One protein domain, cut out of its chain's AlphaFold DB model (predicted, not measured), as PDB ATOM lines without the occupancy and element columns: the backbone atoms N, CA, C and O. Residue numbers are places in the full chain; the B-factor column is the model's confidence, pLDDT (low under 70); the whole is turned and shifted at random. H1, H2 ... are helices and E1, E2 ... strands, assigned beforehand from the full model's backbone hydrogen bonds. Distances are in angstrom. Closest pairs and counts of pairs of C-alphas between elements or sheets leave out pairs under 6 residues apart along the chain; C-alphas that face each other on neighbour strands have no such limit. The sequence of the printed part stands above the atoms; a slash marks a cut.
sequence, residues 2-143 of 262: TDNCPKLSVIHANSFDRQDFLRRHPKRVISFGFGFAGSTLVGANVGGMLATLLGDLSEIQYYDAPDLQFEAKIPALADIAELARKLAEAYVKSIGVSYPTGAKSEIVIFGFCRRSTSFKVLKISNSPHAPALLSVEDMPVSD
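AT A GLANCE: This is residues 2 to 143 of the 262 residues of an uncharacterized protein of Thauera aminoaromatica (UniProt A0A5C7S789). A twisted sheet of five strands has two helices, H1 and H3, side by side over one of its faces and no named helix over the other; the sheet curls round H3, the longest helix. A long link after H1 sticks out from this body with residues 61 to 69 and leads to the short helix H2, which is not on the sheet. The printed part has 142 residues with three named helices and five named strands, in the order E1 E2 H1 H2 H3 E3 E4 E5, and its class is mixed. The sheet's order is E1 - E2 - E3 - E4 - E5, all antiparallel. The whole is compact, with a radius of gyration of the C-alphas of 16.6 A and spans of 48 by 38 by 36 A.

HOW THE PARTS SIT: E1, residues 8 to 16, and E2, residues 27 to 38, form a hairpin at one edge of the sheet, with N 11 and O 32 2.9 A apart. E2 is antiparallel to E3, residues 105 to 113, with N 35 and O 108 2.8 A apart. E3, E4, residues 118 to 126, and E5, residues 134 to 139, make a meander, each strand the antiparallel neighbour of the one before; N 109 and O 122 are 2.9 A apart, and N 137 and O 123 are 2.8 A apart. From edge to edge the strands' lines turn by 93 degrees. H1, residues 40 to 54, is on the sheet; its closest C-alphas to E1 are those of Leu 54 and Ala 13, 4.5 A apart. H3, residues 77 to 98, is on the same face; its closest C-alphas to E5 are those of Arg 85 and Leu 134, 6.2 A apart. H3 touches H1 with residues 84 to 92 alone, at a steep tilt of 41 degrees, opposite ways; the closest C-alphas are those of Val 42 and Tyr 91, 5.8 A apart. H2, residues 70 to 73, is apart from H1 and from H3. Within hydrogen-bond range are 10 of 11 O i to N i+4 pairs in H1 and 17 of 18 in H3; H2 is too short for such a pair.

IN THESE COORDINATES: E1 begins at C-alpha 8 (-40.163, -13.273, -17.481) and is 26.0 A long. E2 measures 33.4 A, E3 24.0 A, E4 26.1 A and E5 15.3 A. H1 measures 20.7 A. H3 begins at C-alpha 77 (-48.339, 0.106, -22.189) and is 31.4 A long. E5 ends at C-alpha 139 (-43.691, -4.524, -32.396).

THE WHOLE: The two C-alphas farthest apart, those of Asp 3 and Asp 64, are 52.0 A apart. The printed part has no cut, and the link from H1 to H2, 15 residues, is long. Residues 15 to 16 of E1 pair with residues 57 to 58 of that link, parallel. The model's pLDDT is under 70 at residue 2, residues 61 to 63, residue 65 and residues 97 to 103.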
ATOM      1  N   THR A   2     -26.546 -17.898 -12.353       65.19
ATOM      2  CA  THR A   2     -27.327 -19.140 -12.176       65.19
ATOM      3  C   THR A   2     -28.302 -19.341 -13.331       65.19
ATOM      4  O   THR A   2     -28.888 -18.368 -13.811       65.19
ATOM      5  N   ASP A   3     -28.507 -20.599 -13.710       74.88
ATOM      6  CA  ASP A   3     -29.511 -21.051 -14.680       74.88
ATOM      7  C   ASP A   3     -30.945 -20.826 -14.167       74.88
ATOM      8  O   ASP A   3     -31.894 -20.736 -14.947       74.88
ATOM      9  N   ASN A   4     -31.101 -20.646 -12.851       82.19
ATOM     10  CA  ASN A   4     -32.387 -20.479 -12.182       82.19
ATOM     11  C   ASN A   4     -32.801 -18.996 -12.063       82.19
ATOM     12  O   ASN A   4     -33.348 -18.563 -11.049       82.19
ATOM     13  N   CYS A   5     -32.515 -18.183 -13.082       85.19
ATOM     14  CA  CYS A   5     -32.867 -16.763 -13.092       85.19
ATOM     15  C   CYS A   5     -34.205 -16.531 -13.824       85.19
ATOM     16  O   CYS A   5     -34.282 -16.787 -15.030       85.19
ATOM     17  N   PRO A   6     -35.262 -16.029 -13.154       89.25
ATOM     18  CA  PRO A   6     -36.494 -15.653 -13.838       89.25
ATOM     19  C   PRO A   6     -36.224 -14.472 -14.775       89.25
ATOM     20  O   PRO A   6     -35.708 -13.435 -14.356       89.25
ATOM     21  N   LYS A   7     -36.546 -14.648 -16.060       91.75
ATOM     22  CA  LYS A   7     -36.372 -13.624 -17.106       91.75
ATOM     23  C   LYS A   7     -37.697 -13.039 -17.567       91.75
ATOM     24  O   LYS A   7     -37.695 -11.977 -18.179       91.75
ATOM     25  N   LEU A   8     -38.798 -13.731 -17.276       93.88
ATOM     26  CA  LEU A   8     -40.163 -13.273 -17.481       93.88
ATOM     27  C   LEU A   8     -40.821 -13.039 -16.121       93.88
ATOM     28  O   LEU A   8     -40.640 -13.833 -15.199       93.88
ATOM     29  N   SER A   9     -41.617 -11.983 -16.014       94.50
ATOM     30  CA  SER A   9     -42.434 -11.680 -14.844       94.50
ATOM     31  C   SER A   9     -43.788 -11.103 -15.251       94.50
ATOM     32  O   SER A   9     -43.963 -10.554 -16.342       94.50
ATOM     33  N   VAL A  10     -44.761 -11.238 -14.356       95.44
ATOM     34  CA  VAL A  10     -46.041 -10.532 -14.423       95.44
ATOM     35  C   VAL A  10     -45.980  -9.359 -13.459       95.44
ATOM     36  O   VAL A  10     -45.620  -9.533 -12.295       95.44
ATOM     37  N   ILE A  11     -46.339  -8.171 -13.938       96.69
ATOM     38  CA  ILE A  11     -46.412  -6.966 -13.118       96.69
ATOM     39  C   ILE A  11     -47.858  -6.478 -13.092       96.69
ATOM     40  O   ILE A  11     -48.493  -6.289 -14.132       96.69
ATOM     41  N   HIS A  12     -48.370  -6.274 -11.881       95.12
ATOM     42  CA  HIS A  12     -49.692  -5.712 -11.641       95.12
ATOM     43  C   HIS A  12     -49.542  -4.270 -11.178       95.12
ATOM     44  O   HIS A  12     -48.941  -4.011 -10.136       95.12
ATOM     45  N   ALA A  13     -50.108  -3.346 -11.947       93.81
ATOM     46  CA  ALA A  13     -50.283  -1.981 -11.506       93.81
ATOM     47  C   ALA A  13     -51.568  -1.882 -10.683       93.81
ATOM     48  O   ALA A  13     -52.644  -2.255 -11.168       93.81
ATOM     49  N   ASN A  14     -51.469  -1.372  -9.461       93.31
ATOM     50  CA  ASN A  14     -52.610  -1.165  -8.581       93.31
ATOM     51  C   ASN A  14     -52.682   0.304  -8.189       93.31
ATOM     52  O   ASN A  14     -51.657   0.917  -7.901       93.31
ATOM     53  N   SER A  15     -53.892   0.849  -8.166       90.44
ATOM     54  CA  SER A  15     -54.177   2.141  -7.565       90.44
ATOM     55  C   SER A  15     -54.908   1.958  -6.246       90.44
ATOM     56  O   SER A  15     -55.605   0.963  -6.023       90.44
ATOM     57  N   PHE A  16     -54.759   2.945  -5.376       86.06
ATOM     58  CA  PHE A  16     -55.468   3.011  -4.110       86.06
ATOM     59  C   PHE A  16     -56.346   4.249  -4.075       86.06
ATOM     60  O   PHE A  16     -55.966   5.321  -4.553       86.06
ATOM     61  N   ASP A  17     -57.534   4.081  -3.501       81.06
ATOM     62  CA  ASP A  17     -58.381   5.219  -3.191       81.06
ATOM     63  C   ASP A  17     -57.677   6.098  -2.152       81.06
ATOM     64  O   ASP A  17     -57.036   5.594  -1.229       81.06
ATOM     65  N   ARG A  18     -57.820   7.418  -2.257       75.50
ATOM     66  CA  ARG A  18     -57.238   8.354  -1.290       75.50
ATOM     67  C   ARG A  18     -57.758   8.106   0.127       75.50
ATOM     68  O   ARG A  18     -57.041   8.362   1.092       75.50
ATOM     69  N   GLN A  19     -58.999   7.634   0.256       82.38
ATOM     70  CA  GLN A  19     -59.588   7.297   1.554       82.38
ATOM     71  C   GLN A  19     -59.000   6.005   2.143       82.38
ATOM     72  O   GLN A  19     -59.056   5.797   3.356       82.38
ATOM     73  N   ASP A  20     -58.379   5.164   1.316       81.69
ATOM     74  CA  ASP A  20     -57.718   3.930   1.727       81.69
ATOM     75  C   ASP A  20     -56.246   4.176   2.092       81.69
ATOM     76  O   ASP A  20     -55.311   3.652   1.489       81.69
ATOM     77  N   PHE A  21     -56.035   4.987   3.130       76.94
ATOM     78  CA  PHE A  21     -54.697   5.322   3.630       76.94
ATOM     79  C   PHE A  21     -53.886   4.093   4.075       76.94
ATOM     80  O   PHE A  21     -52.658   4.114   4.045       76.94
ATOM     81  N   LEU A  22     -54.571   3.021   4.493       85.06
ATOM     82  CA  LEU A  22     -53.959   1.753   4.899       85.06
ATOM     83  C   LEU A  22     -53.718   0.802   3.728       85.06
ATOM     84  O   LEU A  22     -53.154  -0.269   3.952       85.06
ATOM     85  N   ARG A  23     -54.142   1.172   2.515       83.12
ATOM     86  CA  ARG A  23     -53.940   0.408   1.280       83.12
ATOM     87  C   ARG A  23     -54.482  -1.019   1.361       83.12
ATOM     88  O   ARG A  23     -53.841  -1.980   0.939       83.12
ATOM     89  N   ARG A  24     -55.666  -1.171   1.950       86.06
ATOM     90  CA  ARG A  24     -56.337  -2.463   2.161       86.06
ATOM     91  C   ARG A  24     -57.147  -2.927   0.952       86.06
ATOM     92  O   ARG A  24     -57.461  -4.112   0.851       86.06
ATOM     93  N   HIS A  25     -57.487  -2.018   0.049       86.31
ATOM     94  CA  HIS A  25     -58.417  -2.219  -1.054       86.31
ATOM     95  C   HIS A  25     -57.784  -1.785  -2.389       86.31
ATOM     96  O   HIS A  25     -58.217  -0.800  -2.993       86.31
ATOM     97  N   PRO A  26     -56.761  -2.517  -2.877       88.19
ATOM     98  CA  PRO A  26     -56.142  -2.220  -4.163       88.19
ATOM     99  C   PRO A  26     -57.148  -2.371  -5.309       88.19
ATOM    100  O   PRO A  26     -57.818  -3.399  -5.438       88.19
ATOM    101  N   LYS A  27     -57.197  -1.376  -6.194       89.06
ATOM    102  CA  LYS A  27     -57.890  -1.452  -7.482       89.06
ATOM    103  C   LYS A  27     -56.859  -1.788  -8.553       89.06
ATOM    104  O   LYS A  27     -55.923  -1.027  -8.785       89.06
ATOM    105  N   ARG A  28     -57.002  -2.935  -9.220       89.75
ATOM    106  CA  ARG A  28     -56.085  -3.309 -10.305       89.75
ATOM    107  C   ARG A  28     -56.332  -2.422 -11.524       89.75
ATOM    108  O   ARG A  28     -57.409  -2.456 -12.112       89.75
ATOM    109  N   VAL A  29     -55.306  -1.674 -11.910       90.75
ATOM    110  CA  VAL A  29     -55.332  -0.717 -13.019       90.75
ATOM    111  C   VAL A  29     -55.026  -1.428 -14.337       90.75
ATOM    112  O   VAL A  29     -55.785  -1.331 -15.299       90.75
ATOM    113  N   ILE A  30     -53.919  -2.175 -14.373       92.75
ATOM    114  CA  ILE A  30     -53.472  -2.948 -15.538       92.75
ATOM    115  C   ILE A  30     -52.532  -4.077 -15.092       92.75
ATOM    116  O   ILE A  30     -51.737  -3.904 -14.173       92.75
ATOM    117  N   SER A  31     -52.608  -5.230 -15.757       95.38
ATOM    118  CA  SER A  31     -51.589  -6.286 -15.692       95.38
ATOM    119  C   SER A  31     -50.796  -6.289 -16.994       95.38
ATOM    120  O   SER A  31     -51.385  -6.173 -18.070       95.38
ATOM    121  N   PHE A  32     -49.484  -6.482 -16.922       97.19
ATOM    122  CA  PHE A  32     -48.647  -6.653 -18.107       97.19
ATOM    123  C   PHE A  32     -47.520  -7.656 -17.856       97.19
ATOM    124  O   PHE A  32     -47.116  -7.909 -16.721       97.19
ATOM    125  N   GLY A  33     -47.033  -8.254 -18.936       97.75
ATOM    126  CA  GLY A  33     -45.856  -9.103 -18.931       97.75
ATOM    127  C   GLY A  33     -44.604  -8.268 -19.139       97.75
ATOM    128  O   GLY A  33     -44.579  -7.366 -19.976       97.75
ATOM    129  N   PHE A  34     -43.565  -8.584 -18.381       98.12
ATOM    130  CA  PHE A  34     -42.239  -8.002 -18.498       98.12
ATOM    131  C   PHE A  34     -41.239  -9.121 -18.774       98.12
ATOM    132  O   PHE A  34     -41.286 -10.180 -18.153       98.12
ATOM    133  N   GLY A  35     -40.334  -8.897 -19.716       97.00
ATOM    134  CA  GLY A  35     -39.264  -9.826 -20.036       97.00
ATOM    135  C   GLY A  35     -37.969  -9.096 -20.329       97.00
ATOM    136  O   GLY A  35     -37.998  -7.937 -20.733       97.00
ATOM    137  N   PHE A  36     -36.827  -9.753 -20.149       95.50
ATOM    138  CA  PHE A  36     -35.544  -9.144 -20.495       95.50
ATOM    139  C   PHE A  36     -34.481 -10.151 -20.943       95.50
ATOM    140  O   PHE A  36     -34.489 -11.321 -20.557       95.50
ATOM    141  N   ALA A  37     -33.511  -9.655 -21.708       92.94
ATOM    142  CA  ALA A  37     -32.296 -10.348 -22.115       92.94
ATOM    143  C   ALA A  37     -31.063  -9.435 -21.963       92.94
ATOM    144  O   ALA A  37     -31.169  -8.207 -21.912       92.94
ATOM    145  N   GLY A  38     -29.876 -10.038 -21.872       89.00
ATOM    146  CA  GLY A  38     -28.627  -9.327 -21.582       89.00
ATOM    147  C   GLY A  38     -28.362  -9.198 -20.080       89.00
ATOM    148  O   GLY A  38     -28.467 -10.180 -19.340       89.00
ATOM    149  N   SER A  39     -27.987  -8.000 -19.625       88.94
ATOM    150  CA  SER A  39     -27.580  -7.747 -18.240       88.94
ATOM    151  C   SER A  39     -28.696  -8.066 -17.242       88.94
ATOM    152  O   SER A  39     -29.688  -7.344 -17.134       88.94
ATOM    153  N   THR A  40     -28.499  -9.132 -16.457       89.31
ATOM    154  CA  THR A  40     -29.398  -9.511 -15.356       89.31
ATOM    155  C   THR A  40     -29.547  -8.401 -14.330       89.31
ATOM    156  O   THR A  40     -30.648  -8.189 -13.835       89.31
ATOM    157  N   LEU A  41     -28.471  -7.659 -14.055       89.81
ATOM    158  CA  LEU A  41     -28.511  -6.557 -13.102       89.81
ATOM    159  C   LEU A  41     -29.423  -5.426 -13.589       89.81
ATOM    160  O   LEU A  41     -30.179  -4.888 -12.793       89.81
ATOM    161  N   VAL A  42     -29.397  -5.088 -14.882       91.88
ATOM    162  CA  VAL A  42     -30.313  -4.077 -15.436       91.88
ATOM    163  C   VAL A  42     -31.743  -4.614 -15.434       91.88
ATOM    164  O   VAL A  42     -32.626  -4.012 -14.833       91.88
ATOM    165  N   GLY A  43     -31.974  -5.765 -16.071       94.06
ATOM    166  CA  GLY A  43     -33.325  -6.280 -16.297       94.06
ATOM    167  C   GLY A  43     -34.091  -6.600 -15.012       94.06
ATOM    168  O   GLY A  43     -35.243  -6.189 -14.873       94.06
ATOM    169  N   ALA A  44     -33.449  -7.266 -14.045       93.75
ATOM    170  CA  ALA A  44     -34.095  -7.618 -12.781       93.75
ATOM    171  C   ALA A  44     -34.425  -6.377 -11.938       93.75
ATOM    172  O   ALA A  44     -35.513  -6.299 -11.369       93.75
ATOM    173  N   ASN A  45     -33.528  -5.386 -11.896       95.06
ATOM    174  CA  ASN A  45     -33.780  -4.154 -11.152       95.06
ATOM    175  C   ASN A  45     -34.859  -3.290 -11.808       95.06
ATOM    176  O   ASN A  45     -35.716  -2.768 -11.102       95.06
ATOM    177  N   VAL A  46     -34.872  -3.174 -13.142       96.81
ATOM    178  CA  VAL A  46     -35.950  -2.462 -13.847       96.81
ATOM    179  C   VAL A  46     -37.294  -3.139 -13.578       96.81
ATOM    180  O   VAL A  46     -38.240  -2.459 -13.189       96.81
ATOM    181  N   GLY A  47     -37.375  -4.469 -13.700       97.25
ATOM    182  CA  GLY A  47     -38.596  -5.217 -13.387       97.25
ATOM    183  C   GLY A  47     -39.054  -5.031 -11.935       97.25
ATOM    184  O   GLY A  47     -40.229  -4.766 -11.692       97.25
ATOM    185  N   GLY A  48     -38.128  -5.097 -10.974       97.00
ATOM    186  CA  GLY A  48     -38.420  -4.881  -9.554       97.00
ATOM    187  C   GLY A  48     -38.876  -3.452  -9.239       97.00
ATOM    188  O   GLY A  48     -39.834  -3.263  -8.487       97.00
ATOM    189  N   MET A  49     -38.256  -2.443  -9.857       96.75
ATOM    190  CA  MET A  49     -38.661  -1.043  -9.714       96.75
ATOM    191  C   MET A  49     -40.039  -0.789 -10.317       96.75
ATOM    192  O   MET A  49     -40.863  -0.149  -9.673       96.75
ATOM    193  N   LEU A  50     -40.322  -1.322 -11.508       97.50
ATOM    194  CA  LEU A  50     -41.653  -1.227 -12.109       97.50
ATOM    195  C   LEU A  50     -42.710  -1.881 -11.217       97.50
ATOM    196  O   LEU A  50     -43.741  -1.267 -10.964       97.50
ATOM    197  N   ALA A  51     -42.446  -3.084 -10.697       96.62
ATOM    198  CA  ALA A  51     -43.362  -3.764  -9.784       96.62
ATOM    199  C   ALA A  51     -43.615  -2.958  -8.502       96.62
ATOM    200  O   ALA A  51     -44.753  -2.863  -8.055       96.62
ATOM    201  N   THR A  52     -42.573  -2.333  -7.953       95.38
ATOM    202  CA  THR A  52     -42.684  -1.495  -6.751       95.38
ATOM    203  C   THR A  52     -43.476  -0.218  -7.015       95.38
ATOM    204  O   THR A  52     -44.414   0.082  -6.288       95.38
ATOM    205  N   LEU A  53     -43.115   0.530  -8.061       94.56
ATOM    206  CA  LEU A  53     -43.717   1.829  -8.366       94.56
ATOM    207  C   LEU A  53     -45.165   1.693  -8.842       94.56
ATOM    208  O   LEU A  53     -46.024   2.474  -8.447       94.56
ATOM    209  N   LEU A  54     -45.441   0.713  -9.706       95.00
ATOM    210  CA  LEU A  54     -46.768   0.527 -10.289       95.00
ATOM    211  C   LEU A  54     -47.701  -0.249  -9.362       95.00
ATOM    212  O   LEU A  54     -48.912  -0.066  -9.439       95.00
ATOM    213  N   GLY A  55     -47.167  -1.093  -8.477       92.94
ATOM    214  CA  GLY A  55     -47.958  -1.803  -7.474       92.94
ATOM    215  C   GLY A  55     -48.612  -0.881  -6.443       92.94
ATOM    216  O   GLY A  55     -49.424  -1.361  -5.653       92.94
ATOM    217  N   ASP A  56     -48.265   0.411  -6.464       90.12
ATOM    218  CA  ASP A  56     -48.603   1.384  -5.441       90.12
ATOM    219  C   ASP A  56     -48.904   2.796  -5.981       90.12
ATOM    220  O   ASP A  56     -48.366   3.811  -5.535       90.12
ATOM    221  N   LEU A  57     -49.775   2.874  -6.985       89.69
ATOM    222  CA  LEU A  57     -50.160   4.141  -7.595       89.69
ATOM    223  C   LEU A  57     -51.199   4.885  -6.749       89.69
ATOM    224  O   LEU A  57     -52.128   4.308  -6.184       89.69
ATOM    225  N   SER A  58     -51.072   6.207  -6.722       84.81
ATOM    226  CA  SER A  58     -52.081   7.113  -6.170       84.81
ATOM    227  C   SER A  58     -52.684   7.940  -7.299       84.81
ATOM    228  O   SER A  58     -51.961   8.416  -8.175       84.81
ATOM    229  N   GLU A  59     -54.004   8.114  -7.290       81.12
ATOM    230  CA  GLU A  59     -54.673   8.962  -8.275       81.12
ATOM    231  C   GLU A  59     -54.320  10.438  -8.043       81.12
ATOM    232  O   GLU A  59     -54.463  10.965  -6.938       81.12
ATOM    233  N   ILE A  60     -53.856  11.113  -9.098       78.44
ATOM    234  CA  ILE A  60     -53.577  12.551  -9.073       78.44
ATOM    235  C   ILE A  60     -54.860  13.292  -9.461       78.44
ATOM    236  O   ILE A  60     -55.432  13.037 -10.521       78.44
ATOM    237  N   GLN A  61     -55.285  14.235  -8.621       67.50
ATOM    238  CA  GLN A  61     -56.303  15.225  -8.969       67.50
ATOM    239  C   GLN A  61     -55.604  16.544  -9.281       67.50
ATOM    240  O   GLN A  61     -54.892  17.093  -8.440       67.50
ATOM    241  N   TYR A  62     -55.796  17.043 -10.494       64.56
ATOM    242  CA  TYR A  62     -55.378  18.392 -10.843       64.56
ATOM    243  C   TYR A  62     -56.495  19.348 -10.434       64.56
ATOM    244  O   TYR A  62     -57.632  19.168 -10.858       64.56
ATOM    245  N   TYR A  63     -56.170  20.369  -9.639       60.94
ATOM    246  CA  TYR A  63     -57.132  21.420  -9.284       60.94
ATOM    247  C   TYR A  63     -57.640  22.181 -10.524       60.94
ATOM    248  O   TYR A  63     -58.756  22.694 -10.511       60.94
ATOM    249  N   ASP A  64     -56.851  22.169 -11.607       72.75
ATOM    250  CA  ASP A  64     -57.063  22.994 -12.799       72.75
ATOM    251  C   ASP A  64     -57.381  22.161 -14.059       72.75
ATOM    252  O   ASP A  64     -57.438  22.706 -15.162       72.75
ATOM    253  N   ALA A  65     -57.556  20.839 -13.931       65.25
ATOM    254  CA  ALA A  65     -57.871  19.959 -15.059       65.25
ATOM    255  C   ALA A  65     -59.238  19.288 -14.867       65.25
ATOM    256  O   ALA A  65     -59.669  19.085 -13.730       65.25
ATOM    257  N   PRO A  66     -59.930  18.920 -15.960       71.44
ATOM    258  CA  PRO A  66     -61.163  18.154 -15.855       71.44
ATOM    259  C   PRO A  66     -60.908  16.849 -15.095       71.44
ATOM    260  O   PRO A  66     -59.916  16.162 -15.357       71.44
ATOM    261  N   ASP A  67     -61.807  16.498 -14.173       73.69
ATOM    262  CA  ASP A  67     -61.747  15.207 -13.489       73.69
ATOM    263  C   ASP A  67     -61.990  14.095 -14.516       73.69
ATOM    264  O   ASP A  67     -63.108  13.863 -14.983       73.69
ATOM    265  N   LEU A  68     -60.898  13.469 -14.949       75.31
ATOM    266  CA  LEU A  68     -60.941  12.390 -15.922       75.31
ATOM    267  C   LEU A  68     -61.606  11.160 -15.295       75.31
ATOM    268  O   LEU A  68     -61.321  10.797 -14.152       75.31
ATOM    269  N   GLN A  69     -62.436  10.467 -16.077       79.31
ATOM    270  CA  GLN A  69     -62.946   9.145 -15.700       79.31
ATOM    271  C   GLN A  69     -61.779   8.188 -15.416       79.31
ATOM    272  O   GLN A  69     -60.709   8.309 -16.024       79.31
ATOM    273  N   PHE A  70     -61.978   7.234 -14.504       78.81
ATOM    274  CA  PHE A  70     -60.929   6.310 -14.060       78.81
ATOM    275  C   PHE A  70     -60.251   5.591 -15.235       78.81
ATOM    276  O   PHE A  70     -59.027   5.520 -15.306       78.81
ATOM    277  N   GLU A  71     -61.028   5.152 -16.225       80.62
ATOM    278  CA  GLU A  71     -60.550   4.462 -17.424       80.62
ATOM    279  C   GLU A  71     -59.585   5.315 -18.257       80.62
ATOM    280  O   GLU A  71     -58.656   4.783 -18.864       80.62
ATOM    281  N   ALA A  72     -59.774   6.638 -18.269       81.94
ATOM    282  CA  ALA A  72     -58.895   7.571 -18.970       81.94
ATOM    283  C   ALA A  72     -57.585   7.836 -18.207       81.94
ATOM    284  O   ALA A  72     -56.606   8.262 -18.821       81.94
ATOM    285  N   LYS A  73     -57.555   7.557 -16.895       84.50
ATOM    286  CA  LYS A  73     -56.367   7.646 -16.027       84.50
ATOM    287  C   LYS A  73     -55.490   6.383 -16.093       84.50
ATOM    288  O   LYS A  73     -54.346   6.421 -15.645       84.50
ATOM    289  N   ILE A  74     -55.989   5.270 -16.650       87.38
ATOM    290  CA  ILE A  74     -55.230   4.015 -16.803       87.38
ATOM    291  C   ILE A  74     -54.043   4.241 -17.766       87.38
ATOM    292  O   ILE A  74     -54.270   4.604 -18.927       87.38
ATOM    293  N   PRO A  75     -52.786   3.991 -17.341       89.88
ATOM    294  CA  PRO A  75     -51.620   4.155 -18.199       89.88
ATOM    295  C   PRO A  75     -51.668   3.171 -19.369       89.88
ATOM    296  O   PRO A  75     -52.020   1.997 -19.218       89.88
ATOM    297  N   ALA A  76     -51.285   3.640 -20.554       91.94
ATOM    298  CA  ALA A  76     -51.058   2.761 -21.686       91.94
ATOM    299  C   ALA A  76     -49.748   1.981 -21.491       91.94
ATOM    300  O   ALA A  76     -48.833   2.417 -20.791       91.94
ATOM    301  N   LEU A  77     -49.603   0.854 -22.193       94.75
ATOM    302  CA  LEU A  77     -48.339   0.106 -22.189       94.75
ATOM    303  C   LEU A  77     -47.159   0.964 -22.679       94.75
ATOM    304  O   LEU A  77     -46.043   0.768 -22.212       94.75
ATOM    305  N   ALA A  78     -47.407   1.939 -23.562       95.12
ATOM    306  CA  ALA A  78     -46.394   2.884 -24.030       95.12
ATOM    307  C   ALA A  78     -45.850   3.775 -22.901       95.12
ATOM    308  O   ALA A  78     -44.642   3.984 -22.825       95.12
ATOM    309  N   ASP A  79     -46.714   4.226 -21.987       94.81
ATOM    310  CA  ASP A  79     -46.309   5.031 -20.827       94.81
ATOM    311  C   ASP A  79     -45.415   4.205 -19.887       94.81
ATOM    312  O   ASP A  79     -44.379   4.671 -19.407       94.81
ATOM    313  N   ILE A  80     -45.780   2.934 -19.684       96.62
ATOM    314  CA  ILE A  80     -45.013   1.973 -18.880       96.62
ATOM    315  C   ILE A  80     -43.666   1.656 -19.544       96.62
ATOM    316  O   ILE A  80     -42.642   1.605 -18.863       96.62
ATOM    317  N   ALA A  81     -43.638   1.475 -20.866       97.56
ATOM    318  CA  ALA A  81     -42.403   1.235 -21.608       97.56
ATOM    319  C   ALA A  81     -41.460   2.439 -21.571       97.56
ATOM    320  O   ALA A  81     -40.251   2.260 -21.435       97.56
ATOM    321  N   GLU A  82     -41.992   3.658 -21.613       97.88
ATOM    322  CA  GLU A  82     -41.192   4.872 -21.477       97.88
ATOM    323  C   GLU A  82     -40.603   5.014 -20.063       97.88
ATOM    324  O   GLU A  82     -39.432   5.372 -19.908       97.88
ATOM    325  N   LEU A  83     -41.365   4.670 -19.018       97.69
ATOM    326  CA  LEU A  83     -40.825   4.574 -17.659       97.69
ATOM    327  C   LEU A  83     -39.709   3.519 -17.578       97.69
ATOM    328  O   LEU A  83     -38.626   3.804 -17.065       97.69
ATOM    329  N   ALA A  84     -39.942   2.325 -18.125       98.00
ATOM    330  CA  ALA A  84     -38.961   1.245 -18.154       98.00
ATOM    331  C   ALA A  84     -37.676   1.650 -18.893       98.00
ATOM    332  O   ALA A  84     -36.581   1.377 -18.404       98.00
ATOM    333  N   ARG A  85     -37.798   2.360 -20.023       97.50
ATOM    334  CA  ARG A  85     -36.677   2.922 -20.790       97.50
ATOM    335  C   ARG A  85     -35.847   3.877 -19.935       97.50
ATOM    336  O   ARG A  85     -34.632   3.713 -19.863       97.50
ATOM    337  N   LYS A  86     -36.485   4.830 -19.245       96.81
ATOM    338  CA  LYS A  86     -35.798   5.790 -18.357       96.81
ATOM    339  C   LYS A  86     -35.036   5.089 -17.230       96.81
ATOM    340  O   LYS A  86     -33.880   5.425 -16.972       96.81
ATOM    341  N   LEU A  87     -35.660   4.101 -16.584       96.56
ATOM    342  CA  LEU A  87     -35.021   3.300 -15.533       96.56
ATOM    343  C   LEU A  87     -33.839   2.491 -16.089       96.56
ATOM    344  O   LEU A  87     -32.751   2.501 -15.511       96.56
ATOM    345  N   ALA A  88     -34.026   1.830 -17.233       95.00
ATOM    346  CA  ALA A  88     -32.986   1.047 -17.887       95.00
ATOM    347  C   ALA A  88     -31.786   1.914 -18.285       95.00
ATOM    348  O   ALA A  88     -30.655   1.530 -18.009       95.00
ATOM    349  N   GLU A  89     -32.001   3.104 -18.854       93.75
ATOM    350  CA  GLU A  89     -30.919   4.040 -19.184       93.75
ATOM    351  C   GLU A  89     -30.127   4.479 -17.954       93.75
ATOM    352  O   GLU A  89     -28.901   4.567 -18.018       93.75
ATOM    353  N   ALA A  90     -30.799   4.737 -16.828       92.81
ATOM    354  CA  ALA A  90     -30.122   5.086 -15.583       92.81
ATOM    355  C   ALA A  90     -29.192   3.949 -15.118       92.81
ATOM    356  O   ALA A  90     -28.020   4.190 -14.812       92.81
ATOM    357  N   TYR A  91     -29.673   2.702 -15.150       91.44
ATOM    358  CA  TYR A  91     -28.863   1.531 -14.807       91.44
ATOM    359  C   TYR A  91     -27.745   1.258 -15.808       91.44
ATOM    360  O   TYR A  91     -26.617   0.988 -15.403       91.44
ATOM    361  N   VAL A  92     -28.023   1.351 -17.106       90.12
ATOM    362  CA  VAL A  92     -27.035   1.154 -18.172       90.12
ATOM    363  C   VAL A  92     -25.922   2.190 -18.067       90.12
ATOM    364  O   VAL A  92     -24.761   1.824 -18.208       90.12
ATOM    365  N   LYS A  93     -26.234   3.455 -17.762       87.00
ATOM    366  CA  LYS A  93     -25.220   4.493 -17.518       87.00
ATOM    367  C   LYS A  93     -24.396   4.188 -16.271       87.00
ATOM    368  O   LYS A  93     -23.173   4.203 -16.343       87.00
ATOM    369  N   SER A  94     -25.046   3.859 -15.154       84.12
ATOM    370  CA  SER A  94     -24.356   3.535 -13.898       84.12
ATOM    371  C   SER A  94     -23.421   2.328 -14.044       84.12
ATOM    372  O   SER A  94     -22.261   2.395 -13.649       84.12
ATOM    373  N   ILE A  95     -23.890   1.251 -14.681       81.31
ATOM    374  CA  ILE A  95     -23.101   0.036 -14.917       81.31
ATOM    375  C   ILE A  95     -22.062   0.267 -16.008       81.31
ATOM    376  O   ILE A  95     -20.950  -0.219 -15.879       81.31
ATOM    377  N   GLY A  96     -22.399   1.000 -17.069       70.69
ATOM    378  CA  GLY A  96     -21.513   1.290 -18.194       70.69
ATOM    379  C   GLY A  96     -20.282   2.103 -17.797       70.69
ATOM    380  O   GLY A  96     -19.222   1.900 -18.379       70.69
ATOM    381  N   VAL A  97     -20.386   2.950 -16.764       65.81
ATOM    382  CA  VAL A  97     -19.226   3.620 -16.148       65.81
ATOM    383  C   VAL A  97     -18.244   2.601 -15.561       65.81
ATOM    384  O   VAL A  97     -17.036   2.765 -15.696       65.81
ATOM    385  N   SER A  98     -18.745   1.533 -14.938       69.31
ATOM    386  CA  SER A  98     -17.911   0.477 -14.347       69.31
ATOM    387  C   SER A  98     -17.526  -0.629 -15.344       69.31
ATOM    388  O   SER A  98     -16.466  -1.233 -15.207       69.31
ATOM    389  N   TYR A  99     -18.370  -0.895 -16.346       69.88
ATOM    390  CA  TYR A  99     -18.272  -2.003 -17.303       69.88
ATOM    391  C   TYR A  99     -18.789  -1.584 -18.697       69.88
ATOM    392  O   TYR A  99     -19.917  -1.924 -19.072       69.88
ATOM    393  N   PRO A 100     -17.969  -0.891 -19.512       60.62
ATOM    394  CA  PRO A 100     -18.398  -0.266 -20.772       60.62
ATOM    395  C   PRO A 100     -18.991  -1.237 -21.805       60.62
ATOM    396  O   PRO A 100     -19.841  -0.865 -22.609       60.62
ATOM    397  N   THR A 101     -18.569  -2.501 -21.774       61.53
ATOM    398  CA  THR A 101     -19.034  -3.566 -22.679       61.53
ATOM    399  C   THR A 101     -20.168  -4.420 -22.092       61.53
ATOM    400  O   THR A 101     -20.750  -5.236 -22.808       61.53
ATOM    401  N   GLY A 102     -20.507  -4.240 -20.807       60.47
ATOM    402  CA  GLY A 102     -21.420  -5.106 -20.044       60.47
ATOM    403  C   GLY A 102     -22.875  -4.634 -19.963       60.47
ATOM    404  O   GLY A 102     -23.721  -5.344 -19.421       60.47
ATOM    405  N   ALA A 103     -23.196  -3.454 -20.496       69.94
ATOM    406  CA  ALA A 103     -24.494  -2.805 -20.292       69.94
ATOM    407  C   ALA A 103     -25.534  -3.085 -21.400       69.94
ATOM    408  O   ALA A 103     -26.485  -2.321 -21.575       69.94
ATOM    409  N   LYS A 104     -25.377  -4.185 -22.151       84.00
ATOM    410  CA  LYS A 104     -26.399  -4.619 -23.115       84.00
ATOM    411  C   LYS A 104     -27.673  -5.006 -22.368       84.00
ATOM    412  O   LYS A 104     -27.641  -5.839 -21.461       84.00
ATOM    413  N   SER A 105     -28.786  -4.410 -22.759       90.25
ATOM    414  CA  SER A 105     -30.098  -4.603 -22.173       90.25
ATOM    415  C   SER A 105     -31.142  -4.590 -23.277       90.25
ATOM    416  O   SER A 105     -31.271  -3.630 -24.038       90.25
ATOM    417  N   GLU A 106     -31.891  -5.681 -23.344       94.94
ATOM    418  CA  GLU A 106     -33.119  -5.751 -24.114       94.94
ATOM    419  C   GLU A 106     -34.254  -6.105 -23.173       94.94
ATOM    420  O   GLU A 106     -34.117  -6.999 -22.341       94.94
ATOM    421  N   ILE A 107     -35.362  -5.393 -23.292       97.38
ATOM    422  CA  ILE A 107     -36.552  -5.568 -22.469       97.38
ATOM    423  C   ILE A 107     -37.748  -5.691 -23.407       97.38
ATOM    424  O   ILE A 107     -37.794  -5.065 -24.463       97.38
ATOM    425  N   VAL A 108     -38.724  -6.499 -23.018       97.62
ATOM    426  CA  VAL A 108     -40.026  -6.576 -23.667       97.62
ATOM    427  C   VAL A 108     -41.117  -6.318 -22.637       97.62
ATOM    428  O   VAL A 108     -41.091  -6.867 -21.536       97.62
ATOM    429  N   ILE A 109     -42.077  -5.474 -22.996       97.94
ATOM    430  CA  ILE A 109     -43.319  -5.263 -22.256       97.94
ATOM    431  C   ILE A 109     -44.461  -5.661 -23.173       97.94
ATOM    432  O   ILE A 109     -44.546  -5.185 -24.301       97.94
ATOM    433  N   PHE A 110     -45.346  -6.531 -22.706       97.44
ATOM    434  CA  PHE A 110     -46.465  -6.999 -23.513       97.44
ATOM    435  C   PHE A 110     -47.740  -7.121 -22.691       97.44
ATOM    436  O   PHE A 110     -47.711  -7.329 -21.480       97.44
ATOM    437  N   GLY A 111     -48.883  -6.992 -23.347       96.94
ATOM    438  CA  GLY A 111     -50.170  -7.053 -22.669       96.94
ATOM    439  C   GLY A 111     -51.315  -6.599 -23.556       96.94
ATOM    440  O   GLY A 111     -51.115  -6.193 -24.703       96.94
ATOM    441  N   PHE A 112     -52.525  -6.648 -23.008       94.81
ATOM    442  CA  PHE A 112     -53.696  -6.071 -23.650       94.81
ATOM    443  C   PHE A 112     -53.821  -4.586 -23.290       94.81
ATOM    444  O   PHE A 112     -53.983  -4.215 -22.128       94.81
ATOM    445  N   CYS A 113     -53.746  -3.719 -24.295       89.75
ATOM    446  CA  CYS A 113     -53.939  -2.289 -24.128       89.75
ATOM    447  C   CYS A 113     -55.432  -1.962 -24.222       89.75
ATOM    448  O   CYS A 113     -56.007  -1.949 -25.311       89.75
ATOM    449  N   ARG A 114     -56.062  -1.647 -23.082       84.19
ATOM    450  CA  ARG A 114     -57.501  -1.327 -23.015       84.19
ATOM    451  C   ARG A 114     -57.891  -0.145 -23.902       84.19
ATOM    452  O   ARG A 114     -58.898  -0.219 -24.594       84.19
ATOM    453  N   ARG A 115     -57.061   0.904 -23.946       81.25
ATOM    454  CA  ARG A 115     -57.321   2.121 -24.737       81.25
ATOM    455  C   ARG A 115     -57.383   1.865 -26.245       81.25
ATOM    456  O   ARG A 115     -58.175   2.503 -26.923       81.25
ATOM    457  N   SER A 116     -56.554   0.957 -26.765       84.50
ATOM    458  CA  SER A 116     -56.544   0.593 -28.191       84.50
ATOM    459  C   SER A 116     -57.301  -0.701 -28.489       84.50
ATOM    460  O   SER A 116     -57.363  -1.120 -29.641       84.50
ATOM    461  N   THR A 117     -57.861  -1.356 -27.466       89.38
ATOM    462  CA  THR A 117     -58.536  -2.661 -27.556       89.38
ATOM    463  C   THR A 117     -57.719  -3.743 -28.276       89.38
ATOM    464  O   THR A 117     -58.267  -4.614 -28.948       89.38
ATOM    465  N   SER A 118     -56.394  -3.696 -28.143       92.88
ATOM    466  CA  SER A 118     -55.472  -4.560 -28.881       92.88
ATOM    467  C   SER A 118     -54.311  -5.033 -28.013       92.88
ATOM    468  O   SER A 118     -53.911  -4.362 -27.057       92.88
ATOM    469  N   PHE A 119     -53.757  -6.199 -28.346       95.31
ATOM    470  CA  PHE A 119     -52.493  -6.641 -27.766       95.31
ATOM    471  C   PHE A 119     -51.344  -5.804 -28.319       95.31
ATOM    472  O   PHE A 119     -51.322  -5.478 -29.505       95.31
ATOM    473  N   LYS A 120     -50.388  -5.475 -27.451       95.50
ATOM    474  CA  LYS A 120     -49.160  -4.774 -27.823       95.50
ATOM    475  C   LYS A 120     -47.943  -5.507 -27.295       95.50
ATOM    476  O   LYS A 120     -47.996  -6.115 -26.224       95.50
ATOM    477  N   VAL A 121     -46.851  -5.384 -28.037       96.62
ATOM    478  CA  VAL A 121     -45.517  -5.835 -27.653       96.62
ATOM    479  C   VAL A 121     -44.582  -4.655 -27.873       96.62
ATOM    480  O   VAL A 121     -44.396  -4.204 -28.990       96.62
ATOM    481  N   LEU A 122     -44.008  -4.132 -26.800       97.31
ATOM    482  CA  LEU A 122     -43.082  -3.011 -26.830       97.31
ATOM    483  C   LEU A 122     -41.694  -3.540 -26.510       97.31
ATOM    484  O   LEU A 122     -41.463  -4.083 -25.428       97.31
ATOM    485  N   LYS A 123     -40.777  -3.392 -27.457       97.25
ATOM    486  CA  LYS A 123     -39.384  -3.785 -27.301       97.25
ATOM    487  C   LYS A 123     -38.555  -2.563 -26.945       97.25
ATOM    488  O   LYS A 123     -38.682  -1.512 -27.561       97.25
ATOM    489  N   ILE A 124     -37.691  -2.713 -25.955       97.25
ATOM    490  CA  ILE A 124     -36.755  -1.684 -25.522       97.25
ATOM    491  C   ILE A 124     -35.354  -2.247 -25.704       97.25
ATOM    492  O   ILE A 124     -35.056  -3.326 -25.196       97.25
ATOM    493  N   SER A 125     -34.488  -1.544 -26.423       95.00
ATOM    494  CA  SER A 125     -33.125  -2.017 -26.688       95.00
ATOM    495  C   SER A 125     -32.137  -0.868 -26.804       95.00
ATOM    496  O   SER A 125     -32.516   0.240 -27.183       95.00
ATOM    497  N   ASN A 126     -30.864  -1.135 -26.503       91.62
ATOM    498  CA  ASN A 126     -29.792  -0.160 -26.709       91.62
ATOM    499  C   ASN A 126     -29.718   0.285 -28.179       91.62
ATOM    500  O   ASN A 126     -29.823  -0.535 -29.093       91.62
ATOM    501  N   SER A 127     -29.451   1.572 -28.397       85.75
ATOM    502  CA  SER A 127     -29.136   2.099 -29.722       85.75
ATOM    503  C   SER A 127     -27.779   1.561 -30.204       85.75
ATOM    504  O   SER A 127     -26.810   1.599 -29.438       85.75
ATOM    505  N   PRO A 128     -27.656   1.117 -31.473       80.81
ATOM    506  CA  PRO A 128     -26.385   0.649 -32.031       80.81
ATOM    507  C   PRO A 128     -25.269   1.700 -31.974       80.81
ATOM    508  O   PRO A 128     -24.106   1.356 -31.783       80.81
ATOM    509  N   HIS A 129     -25.625   2.979 -32.125       80.19
ATOM    510  CA  HIS A 129     -24.670   4.091 -32.192       80.19
ATOM    511  C   HIS A 129     -24.421   4.759 -30.835       80.19
ATOM    512  O   HIS A 129     -23.408   5.427 -30.655       80.19
ATOM    513  N   ALA A 130     -25.329   4.574 -29.875       83.31
ATOM    514  CA  ALA A 130     -25.215   5.125 -28.531       83.31
ATOM    515  C   ALA A 130     -25.733   4.104 -27.506       83.31
ATOM    516  O   ALA A 130     -26.871   4.223 -27.058       83.31
ATOM    517  N   PRO A 131     -24.921   3.109 -27.096       81.69
ATOM    518  CA  PRO A 131     -25.391   2.003 -26.259       81.69
ATOM    519  C   PRO A 131     -25.971   2.424 -24.902       81.69
ATOM    520  O   PRO A 131     -26.750   1.684 -24.315       81.69
ATOM    521  N   ALA A 132     -25.625   3.610 -24.398       84.25
ATOM    522  CA  ALA A 132     -26.194   4.162 -23.168       84.25
ATOM    523  C   ALA A 132     -27.626   4.712 -23.324       84.25
ATOM    524  O   ALA A 132     -28.270   5.017 -22.321       84.25
ATOM    525  N   LEU A 133     -28.094   4.875 -24.563       88.31
ATOM    526  CA  LEU A 133     -29.446   5.298 -24.902       88.31
ATOM    527  C   LEU A 133     -30.243   4.087 -25.370       88.31
ATOM    528  O   LEU A 133     -29.738   3.251 -26.123       88.31
ATOM    529  N   LEU A 134     -31.490   3.997 -24.925       92.62
ATOM    530  CA  LEU A 134     -32.410   2.942 -25.317       92.62
ATOM    531  C   LEU A 134     -33.556   3.535 -26.131       92.62
ATOM    532  O   LEU A 134     -34.038   4.629 -25.845       92.62
ATOM    533  N   SER A 135     -34.010   2.794 -27.134       94.38
ATOM    534  CA  SER A 135     -35.192   3.121 -27.932       94.38
ATOM    535  C   SER A 135     -36.345   2.192 -27.577       94.38
ATOM    536  O   SER A 135     -36.109   1.026 -27.264       94.38
ATOM    537  N   VAL A 136     -37.575   2.696 -27.673       96.88
ATOM    538  CA  VAL A 136     -38.808   1.900 -27.571       96.88
ATOM    539  C   VAL A 136     -39.353   1.684 -28.982       96.88
ATOM    540  O   VAL A 136     -39.530   2.642 -29.729       96.88
ATOM    541  N   GLU A 137     -39.611   0.433 -29.337       95.94
ATOM    542  CA  GLU A 137     -40.155  -0.011 -30.622       95.94
ATOM    543  C   GLU A 137     -41.501  -0.716 -30.375       95.94
ATOM    544  O   GLU A 137     -41.571  -1.637 -29.558       95.94
ATOM    545  N   ASP A 138     -42.573  -0.278 -31.051       94.94
ATOM    546  CA  ASP A 138     -43.874  -0.969 -31.032       94.94
ATOM    547  C   ASP A 138     -43.850  -2.097 -32.067       94.94
ATOM    548  O   ASP A 138     -43.806  -1.856 -33.275       94.94
ATOM    549  N   MET A 139     -43.807  -3.332 -31.576       93.94
ATOM    550  CA  MET A 139     -43.691  -4.524 -32.396       93.94
ATOM    551  C   MET A 139     -45.083  -4.987 -32.840       93.94
ATOM    552  O   MET A 139     -45.977  -5.160 -32.003       93.94
ATOM    553  N   PRO A 140     -45.273  -5.274 -34.135       89.56
ATOM    554  CA  PRO A 140     -46.517  -5.855 -34.620       89.56
ATOM    555  C   PRO A 140     -46.786  -7.212 -33.958       89.56
ATOM    556  O   PRO A 140     -45.924  -8.092 -33.914       89.56
ATOM    557  N   VAL A 141     -48.012  -7.391 -33.468       89.50
ATOM    558  CA  VAL A 141     -48.491  -8.672 -32.942       89.50
ATOM    559  C   VAL A 141     -49.128  -9.439 -34.091       89.50
ATOM    560  O   VAL A 141     -50.238  -9.123 -34.517       89.50
ATOM    561  N   SER A 142     -48.412 -10.427 -34.618       86.50
ATOM    562  CA  SER A 142     -48.924 -11.300 -35.669       86.50
ATOM    563  C   SER A 142     -48.354 -12.704 -35.552       86.50
ATOM    564  O   SER A 142     -47.263 -12.920 -35.034       86.50
ATOM    565  N   ASP A 143     -49.084 -13.651 -36.119       80.19
ATOM    566  CA  ASP A 143     -48.679 -15.047 -36.246       80.19
ATOM    567  C   ASP A 143     -47.386 -15.218 -37.065       80.19
ATOM    568  O   ASP A 143     -46.584 -16.120 -36.816       80.19
TER     569      ASP A 143